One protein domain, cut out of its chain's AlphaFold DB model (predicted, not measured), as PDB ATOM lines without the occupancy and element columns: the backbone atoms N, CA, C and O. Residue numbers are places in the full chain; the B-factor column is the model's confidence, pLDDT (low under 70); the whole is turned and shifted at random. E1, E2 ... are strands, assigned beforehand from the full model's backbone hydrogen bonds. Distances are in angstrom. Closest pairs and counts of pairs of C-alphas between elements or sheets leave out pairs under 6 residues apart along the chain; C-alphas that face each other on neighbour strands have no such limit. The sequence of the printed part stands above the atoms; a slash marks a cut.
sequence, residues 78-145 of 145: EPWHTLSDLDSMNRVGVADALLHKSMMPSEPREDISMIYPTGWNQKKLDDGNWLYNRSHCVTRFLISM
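What this domain is: This is residues 78 to 145 of the 145 residues of the protein "DNA-entry nuclease" of Enterococcus mundtii QU 25 (UniProt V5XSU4). This domain has little regular structure: a small two-stranded hairpin, E1 and E2, followed by one long winding stretch that swings away from it, folds back around residues 124 to 130 and returns toward the hairpin. The printed part has 68 residues, with no named helix and two named strands, E1 then E2, in an antiparallel sheet; the class is all strand, with only 8 residues in named elements. The whole is loose, with a radius of gyration of the C-alphas of 14.8 A and spans of 47 by 33 by 18 A.

Where its parts are: E1, residues 80 to 83, begins at C-alpha 80 (145.651, 138.980, 194.521) and is 10.5 A long. E2, residues 95 to 98, is 10.7 A long and ends at C-alpha 98 (150.783, 138.982, 194.302).

How they stand to each other: E1 and E2 form a hairpin, antiparallel at 178 degrees between their directions. C-alphas 81 and 97 face each other at 4.0 A. N 82 and O 96, 2.8 A apart, and N 98 and O 80, 2.8 A apart, are within hydrogen-bond range.

The domain as a whole: The C-alphas of Glu 78 and Asp 126 are the two farthest apart, at 47.5 A. The printed part has no cut. The link from E1 to E2 is long, with 11 residues. Residues 99 to 145 hold no named element. The mean pLDDT of the printed part is 89.3; residues 144 to 145 are under 70.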
ATOM      1  N   GLU A  78     145.754 144.123 199.069       87.81
ATOM      2  CA  GLU A  78     145.554 142.745 199.521       87.81
ATOM      3  C   GLU A  78     146.135 141.752 198.499       87.81
ATOM      4  O   GLU A  78     146.174 142.067 197.305       87.81
ATOM      5  N   PRO A  79     146.573 140.555 198.929       91.25
ATOM      6  CA  PRO A  79     147.080 139.526 198.027       91.25
ATOM      7  C   PRO A  79     146.067 139.204 196.923       91.25
ATOM      8  O   PRO A  79     144.871 139.069 197.188       91.25
ATOM      9  N   TRP A  80     146.534 139.074 195.684       91.19
ATOM     10  CA  TRP A  80     145.651 138.980 194.521       91.19
ATOM     11  C   TRP A  80     146.200 138.045 193.452       91.19
ATOM     12  O   TRP A  80     147.384 137.713 193.426       91.19
ATOM     13  N   HIS A  81     145.313 137.615 192.562       91.38
ATOM     14  CA  HIS A  81     145.680 136.964 191.314       91.38
ATOM     15  C   HIS A  81     144.666 137.295 190.229       91.38
ATOM     16  O   HIS A  81     143.489 137.519 190.516       91.38
ATOM     17  N   THR A  82     145.126 137.312 188.988       91.44
ATOM     18  CA  THR A  82     144.294 137.542 187.809       91.44
ATOM     19  C   THR A  82     144.669 136.552 186.725       91.44
ATOM     20  O   THR A  82     145.845 136.277 186.494       91.44
ATOM     21  N   LEU A  83     143.656 136.024 186.050       92.50
ATOM     22  CA  LEU A  83     143.809 135.168 184.883       92.50
ATOM     23  C   LEU A  83     143.231 135.919 183.691       92.50
ATOM     24  O   LEU A  83     142.145 136.491 183.802       92.50
ATOM     25  N   SER A  84     143.945 135.933 182.570       94.25
ATOM     26  CA  SER A  84     143.397 136.486 181.338       94.25
ATOM     27  C   SER A  84     142.247 135.626 180.822       94.25
ATOM     28  O   SER A  84     142.155 134.429 181.114       94.25
ATOM     29  N   ASP A  85     141.433 136.215 179.952       95.06
ATOM     30  CA  ASP A  85     140.505 135.442 179.140       95.06
ATOM     31  C   ASP A  85     141.257 134.413 178.283       95.06
ATOM     32  O   ASP A  85     142.439 134.580 177.945       95.06
ATOM     33  N   LEU A  86     140.555 133.332 177.938       94.38
ATOM     34  CA  LEU A  86     141.053 132.360 176.977       94.38
ATOM     35  C   LEU A  86     141.129 132.995 175.589       94.38
ATOM     36  O   LEU A  86     140.285 133.808 175.210       94.38
ATOM     37  N   ASP A  87     142.117 132.583 174.803       93.56
ATOM     38  CA  ASP A  87     142.195 133.033 173.418       93.56
ATOM     39  C   ASP A  87     141.145 132.353 172.516       93.56
ATOM     40  O   ASP A  87     140.406 131.457 172.925       93.56
ATOM     41  N   SER A  88     141.102 132.745 171.238       95.75
ATOM     42  CA  SER A  88     140.164 132.185 170.245       95.75
ATOM     43  C   SER A  88     140.257 130.664 170.035       95.75
ATOM     44  O   SER A  88     139.357 130.071 169.442       95.75
ATOM     45  N   MET A  89     141.329 130.027 170.510       94.38
ATOM     46  CA  MET A  89     141.554 128.583 170.450       94.38
ATOM     47  C   MET A  89     141.338 127.906 171.812       94.38
ATOM     48  O   MET A  89     141.685 126.736 171.964       94.38
ATOM     49  N   ASN A  90     140.772 128.617 172.793       92.38
ATOM     50  CA  ASN A  90     140.620 128.195 174.185       92.38
ATOM     51  C   ASN A  90     141.952 127.922 174.908       92.38
ATOM     52  O   ASN A  90     141.999 127.101 175.826       92.38
ATOM     53  N   ARG A  91     143.061 128.546 174.501       93.44
ATOM     54  CA  ARG A  91     144.351 128.399 175.197       93.44
ATOM     55  C   ARG A  91     144.426 129.373 176.372       93.44
ATOM     56  O   ARG A  91     143.857 130.461 176.326       93.44
ATOM     57  N   VAL A  92     145.141 128.959 177.418       92.81
ATOM     58  CA  VAL A  92     145.438 129.808 178.580       92.81
ATOM     59  C   VAL A  92     146.351 130.965 178.170       92.81
ATOM     60  O   VAL A  92     147.247 130.775 177.345       92.81
ATOM     61  N   GLY A  93     146.112 132.146 178.734       91.31
ATOM     62  CA  GLY A  93     146.930 133.336 178.507       91.31
ATOM     63  C   GLY A  93     147.722 133.749 179.746       91.31
ATOM     64  O   GLY A  93     148.279 132.906 180.452       91.31
ATOM     65  N   VAL A  94     147.809 135.058 179.976       92.19
ATOM     66  CA  VAL A  94     148.597 135.654 181.065       92.19
ATOM     67  C   VAL A  94     147.964 135.323 182.417       92.19
ATOM     68  O   VAL A  94     146.741 135.334 182.566       92.19
ATOM     69  N   ALA A  95     148.805 135.025 183.404       93.19
ATOM     70  CA  ALA A  95     148.388 134.802 184.776       93.19
ATOM     71  C   ALA A  95     149.347 135.534 185.716       93.19
ATOM     72  O   ALA A  95     150.526 135.182 185.785       93.19
ATOM     73  N   ASP A  96     148.817 136.509 186.446       91.75
ATOM     74  CA  ASP A  96     149.575 137.361 187.361       91.75
ATOM     75  C   ASP A  96     149.095 137.146 188.791       91.75
ATOM     76  O   ASP A  96     147.926 136.828 189.033       91.75
ATOM     77  N   ALA A  97     150.002 137.293 189.754       92.12
ATOM     78  CA  ALA A  97     149.658 137.166 191.160       92.12
ATOM     79  C   ALA A  97     150.627 137.909 192.080       92.12
ATOM     80  O   ALA A  97     151.847 137.816 191.929       92.12
ATOM     81  N   LEU A  98     150.066 138.537 193.115       92.44
ATOM     82  CA  LEU A  98     150.783 138.982 194.302       92.44
ATOM     83  C   LEU A  98     150.532 137.979 195.430       92.44
ATOM     84  O   LEU A  98     149.503 138.004 196.105       92.44
ATOM     85  N   LEU A  99     151.484 137.068 195.608       91.44
ATOM     86  CA  LEU A  99     151.336 135.919 196.493       91.44
ATOM     87  C   LEU A  99     151.631 136.268 197.951       91.44
ATOM     88  O   LEU A  99     152.658 136.862 198.278       91.44
ATOM     89  N   HIS A 100     150.778 135.783 198.848       91.69
ATOM     90  CA  HIS A 100     150.994 135.845 200.288       91.69
ATOM     91  C   HIS A 100     150.630 134.512 200.943       91.69
ATOM     92  O   HIS A 100     149.816 133.750 200.425       91.69
ATOM     93  N   LYS A 101     151.195 134.228 202.122       89.62
ATOM     94  CA  LYS A 101     150.937 132.974 202.852       89.62
ATOM     95  C   LYS A 101     149.459 132.753 203.172       89.62
ATOM     96  O   LYS A 101     149.030 131.611 203.236       89.62
ATOM     97  N   SER A 102     148.687 133.826 203.347       90.19
ATOM     98  CA  SER A 102     147.237 133.736 203.574       90.19
ATOM     99  C   SER A 102     146.470 133.150 202.387       90.19
ATOM    100  O   SER A 102     145.359 132.678 202.583       90.19
ATOM    101  N   MET A 103     147.043 133.170 201.178       88.81
ATOM    102  CA  MET A 103     146.438 132.571 199.987       88.81
ATOM    103  C   MET A 103     146.740 131.082 199.863       88.81
ATOM    104  O   MET A 103     146.123 130.422 199.036       88.81
ATOM    105  N   MET A 104     147.693 130.537 200.621       89.69
ATOM    106  CA  MET A 104     148.060 129.131 200.477       89.69
ATOM    107  C   MET A 104     146.901 128.231 200.934       89.69
ATOM    108  O   MET A 104     146.345 128.468 202.007       89.69
ATOM    109  N   PRO A 105     146.541 127.186 200.165       89.19
ATOM    110  CA  PRO A 105     145.499 126.257 200.581       89.19
ATOM    111  C   PRO A 105     145.879 125.546 201.886       89.19
ATOM    112  O   PRO A 105     147.009 125.073 202.028       89.19
ATOM    113  N   SER A 106     144.925 125.422 202.808       89.38
ATOM    114  CA  SER A 106     145.065 124.590 204.011       89.38
ATOM    115  C   SER A 106     144.683 123.131 203.767       89.38
ATOM    116  O   SER A 106     145.165 122.242 204.464       89.38
ATOM    117  N   GLU A 107     143.828 122.891 202.772       89.31
ATOM    118  CA  GLU A 107     143.263 121.578 202.484       89.31
ATOM    119  C   GLU A 107     144.072 120.799 201.437       89.31
ATOM    120  O   GLU A 107     144.722 121.392 200.559       89.31
ATOM    121  N   PRO A 108     144.004 119.455 201.473       87.38
ATOM    122  CA  PRO A 108     144.569 118.606 200.438       87.38
ATOM    123  C   PRO A 108     144.081 118.949 199.024       87.38
ATOM    124  O   PRO A 108     143.131 119.697 198.770       87.38
ATOM    125  N   ARG A 109     144.796 118.409 198.039       87.38
ATOM    126  CA  ARG A 109     144.394 118.520 196.642       87.38
ATOM    127  C   ARG A 109     143.406 117.429 196.282       87.38
ATOM    128  O   ARG A 109     143.751 116.257 196.345       87.38
ATOM    129  N   GLU A 110     142.237 117.860 195.826       88.38
ATOM    130  CA  GLU A 110     141.228 116.985 195.244       88.38
ATOM    131  C   GLU A 110     141.675 116.410 193.899       88.38
ATOM    132  O   GLU A 110     142.548 116.959 193.207       88.38
ATOM    133  N   ASP A 111     141.059 115.290 193.525       89.88
ATOM    134  CA  ASP A 111     141.323 114.653 192.244       89.88
ATOM    135  C   ASP A 111     140.877 115.547 191.077       89.88
ATOM    136  O   ASP A 111     139.787 116.115 191.059       89.88
ATOM    137  N   ILE A 112     141.742 115.640 190.069       89.88
ATOM    138  CA  ILE A 112     141.493 116.370 188.823       89.88
ATOM    139  C   ILE A 112     141.623 115.469 187.590       89.88
ATOM    140  O   ILE A 112     141.835 115.952 186.474       89.88
ATOM    141  N   SER A 113     141.538 114.151 187.772       89.62
ATOM    142  CA  SER A 113     141.662 113.152 186.706       89.62
ATOM    143  C   SER A 113     140.669 113.359 185.554       89.62
ATOM    144  O   SER A 113     141.003 113.027 184.414       89.62
ATOM    145  N   MET A 114     139.518 113.979 185.840       90.88
ATOM    146  CA  MET A 114     138.447 114.305 184.886       90.88
ATOM    147  C   MET A 114     138.634 115.644 184.154       90.88
ATOM    148  O   MET A 114     137.847 115.973 183.270       90.88
ATOM    149  N   ILE A 115     139.649 116.439 184.507       90.00
ATOM    150  CA  ILE A 115     139.918 117.728 183.859       90.00
ATOM    151  C   ILE A 115     140.856 117.505 182.673       90.00
ATOM    152  O   ILE A 115     141.900 116.863 182.811       90.00
ATOM    153  N   TYR A 116     140.524 118.068 181.513       92.12
ATOM    154  CA  TYR A 116     141.323 117.950 180.293       92.12
ATOM    155  C   TYR A 116     141.607 119.344 179.724       92.12
ATOM    156  O   TYR A 116     140.674 120.009 179.275       92.12
ATOM    157  N   PRO A 117     142.868 119.815 179.766       92.62
ATOM    158  CA  PRO A 117     143.262 121.067 179.132       92.62
ATOM    159  C   PRO A 117     143.010 121.061 177.622       92.62
ATOM    160  O   PRO A 117     142.905 120.011 176.983       92.62
ATOM    161  N   THR A 118     142.986 122.248 177.030       93.69
ATOM    162  CA  THR A 118     142.894 122.412 175.578       93.69
ATOM    163  C   THR A 118     144.005 121.636 174.871       93.69
ATOM    164  O   THR A 118     145.177 121.742 175.227       93.69
ATOM    165  N   GLY A 119     143.633 120.836 173.867       92.94
ATOM    166  CA  GLY A 119     144.573 120.005 173.107       92.94
ATOM    167  C   GLY A 119     145.043 118.733 173.820       92.94
ATOM    168  O   GLY A 119     146.009 118.117 173.372       92.94
ATOM    169  N   TRP A 120     144.388 118.317 174.907       93.88
ATOM    170  CA  TRP A 120     144.766 117.112 175.646       93.88
ATOM    171  C   TRP A 120     144.695 115.840 174.784       93.88
ATOM    172  O   TRP A 120     143.619 115.331 174.476       93.88
ATOM    173  N   ASN A 121     145.864 115.296 174.444       94.31
ATOM    174  CA  ASN A 121     146.021 114.018 173.757       94.31
ATOM    175  C   ASN A 121     147.156 113.236 174.423       94.31
ATOM    176  O   ASN A 121     148.315 113.622 174.336       94.31
ATOM    177  N   GLN A 122     146.818 112.166 175.134       93.44
ATOM    178  CA  GLN A 122     147.727 111.504 176.062       93.44
ATOM    179  C   GLN A 122     148.187 110.143 175.534       93.44
ATOM    180  O   GLN A 122     147.384 109.359 175.027       93.44
ATOM    181  N   LYS A 123     149.467 109.822 175.746       94.81
ATOM    182  CA  LYS A 123     150.040 108.502 175.467       94.81
ATOM    183  C   LYS A 123     150.842 108.018 176.670       94.81
ATOM    184  O   LYS A 123     151.582 108.788 177.278       94.81
ATOM    185  N   LYS A 124     150.705 106.732 177.000       94.44
ATOM    186  CA  LYS A 124     151.609 106.065 177.939       94.44
ATOM    187  C   LYS A 124     152.880 105.653 177.200       94.44
ATOM    188  O   LYS A 124     152.795 105.054 176.127       94.44
ATOM    189  N   LEU A 125     154.021 106.031 177.748       95.56
ATOM    190  CA  LEU A 125     155.340 105.746 177.205       95.56
ATOM    191  C   LEU A 125     155.823 104.364 177.667       95.56
ATOM    192  O   LEU A 125     155.286 103.787 178.616       95.56
ATOM    193  N   ASP A 126     156.835 103.834 176.981       96.19
ATOM    194  CA  ASP A 126     157.353 102.478 177.215       96.19
ATOM    195  C   ASP A 126     158.036 102.336 178.587       96.19
ATOM    196  O   ASP A 126     158.088 101.246 179.154       96.19
ATOM    197  N   ASP A 127     158.500 103.448 179.160       95.31
ATOM    198  CA  ASP A 127     159.048 103.540 180.518       95.31
ATOM    199  C   ASP A 127     157.961 103.560 181.617       95.31
ATOM    200  O   ASP A 127     158.267 103.608 182.807       95.31
ATOM    201  N   GLY A 128     156.683 103.513 181.228       93.50
ATOM    202  CA  GLY A 128     155.536 103.539 182.126       93.50
ATOM    203  C   GLY A 128     155.035 104.938 182.487       93.50
ATOM    204  O   GLY A 128     153.975 105.031 183.121       93.50
ATOM    205  N   ASN A 129     155.724 106.001 182.062       93.12
ATOM    206  CA  ASN A 129     155.326 107.386 182.304       93.12
ATOM    207  C   ASN A 129     154.231 107.853 181.334       93.12
ATOM    208  O   ASN A 129     153.960 107.244 180.297       93.12
ATOM    209  N   TRP A 130     153.579 108.960 181.682       91.94
ATOM    210  CA  TRP A 130     152.624 109.640 180.810       91.94
ATOM    211  C   TRP A 130     153.313 110.770 180.046       91.94
ATOM    212  O   TRP A 130     154.126 111.492 180.616       91.94
ATOM    213  N   LEU A 131     152.961 110.934 178.768       93.75
ATOM    214  CA  LEU A 131     153.562 111.928 177.877       93.75
ATOM    215  C   LEU A 131     153.342 113.374 178.355       93.75
ATOM    216  O   LEU A 131     154.257 114.188 178.272       93.75
ATOM    217  N   TYR A 132     152.150 113.692 178.866       92.50
ATOM    218  CA  TYR A 132     151.812 115.044 179.325       92.50
ATOM    219  C   TYR A 132     151.383 115.101 180.790       92.50
ATOM    220  O   TYR A 132     150.638 114.247 181.274       92.50
ATOM    221  N   ASN A 133     151.784 116.178 181.466       89.62
ATOM    222  CA  ASN A 133     151.309 116.546 182.795       89.62
ATOM    223  C   ASN A 133     150.253 117.653 182.713       89.62
ATOM    224  O   ASN A 133     150.236 118.461 181.786       89.62
ATOM    225  N   ARG A 134     149.387 117.725 183.729       90.50
ATOM    226  CA  ARG A 134     148.495 118.873 183.936       90.50
ATOM    227  C   ARG A 134     149.258 119.967 184.681       90.50
ATOM    228  O   ARG A 134     149.332 119.936 185.910       90.50
ATOM    229  N   SER A 135     149.858 120.875 183.922       88.19
ATOM    230  CA  SER A 135     150.630 122.008 184.442       88.19
ATOM    231  C   SER A 135     149.737 123.206 184.769       88.19
ATOM    232  O   SER A 135     148.620 123.310 184.267       88.19
ATOM    233  N   HIS A 136     150.243 124.113 185.606       86.44
ATOM    234  CA  HIS A 136     149.543 125.319 186.055       86.44
ATOM    235  C   HIS A 136     150.396 126.555 185.768       86.44
ATOM    236  O   HIS A 136     151.598 126.513 186.019       86.44
ATOM    237  N   CYS A 137     149.788 127.645 185.285       84.62
ATOM    238  CA  CYS A 137     150.481 128.932 185.118       84.62
ATOM    239  C   CYS A 137     150.777 129.588 186.474       84.62
ATOM    240  O   CYS A 137     151.869 130.102 186.686       84.62
ATOM    241  N   VAL A 138     149.841 129.477 187.423       81.94
ATOM    242  CA  VAL A 138     150.068 129.791 188.837       81.94
ATOM    243  C   VAL A 138     149.752 128.554 189.664       81.94
ATOM    244  O   VAL A 138     148.661 127.991 189.593       81.94
ATOM    245  N   THR A 139     150.739 128.075 190.415       77.12
ATOM    246  CA  THR A 139     150.639 126.804 191.135       77.12
ATOM    247  C   THR A 139     149.580 126.869 192.238       77.12
ATOM    248  O   THR A 139     149.658 127.731 193.107       77.12
ATOM    249  N   ARG A 140     148.666 125.885 192.295       73.19
ATOM    250  CA  ARG A 140     147.643 125.757 193.363       73.19
ATOM    251  C   ARG A 140     148.217 125.806 194.784       73.19
ATOM    252  O   ARG A 140     147.577 126.310 195.683       73.19
ATOM    253  N   PHE A 141     149.432 125.317 195.023       70.19
ATOM    254  CA  PHE A 141     150.066 125.423 196.349       70.19
ATOM    255  C   PHE A 141     150.369 126.863 196.788       70.19
ATOM    256  O   PHE A 141     150.677 127.088 197.953       70.19
ATOM    257  N   LEU A 142     150.284 127.827 195.875       74.69
ATOM    258  CA  LEU A 142     150.476 129.245 196.153       74.69
ATOM    259  C   LEU A 142     149.141 129.983 196.313       74.69
ATOM    260  O   LEU A 142     149.118 131.034 196.945       74.69
ATOM    261  N   ILE A 143     148.048 129.439 195.762       72.56
ATOM    262  CA  ILE A 143     146.729 130.076 195.727       72.56
ATOM    263  C   ILE A 143     145.625 129.042 195.966       72.56
ATOM    264  O   ILE A 143     145.481 128.077 195.214       72.56
ATOM    265  N   SER A 144     144.804 129.291 196.980       63.78
ATOM    266  CA  SER A 144     143.528 128.626 197.212       63.78
ATOM    267  C   SER A 144     142.560 129.037 196.105       63.78
ATOM    268  O   SER A 144     142.101 130.176 196.082       63.78
ATOM    269  N   MET A 145     142.316 128.117 195.169       60.81
ATOM    270  CA  MET A 145     141.317 128.239 194.101       60.81
ATOM    271  C   MET A 145     139.990 127.627 194.527       60.81
ATOM    272  O   MET A 145     140.044 126.585 195.224       60.81
TER     273      MET A 145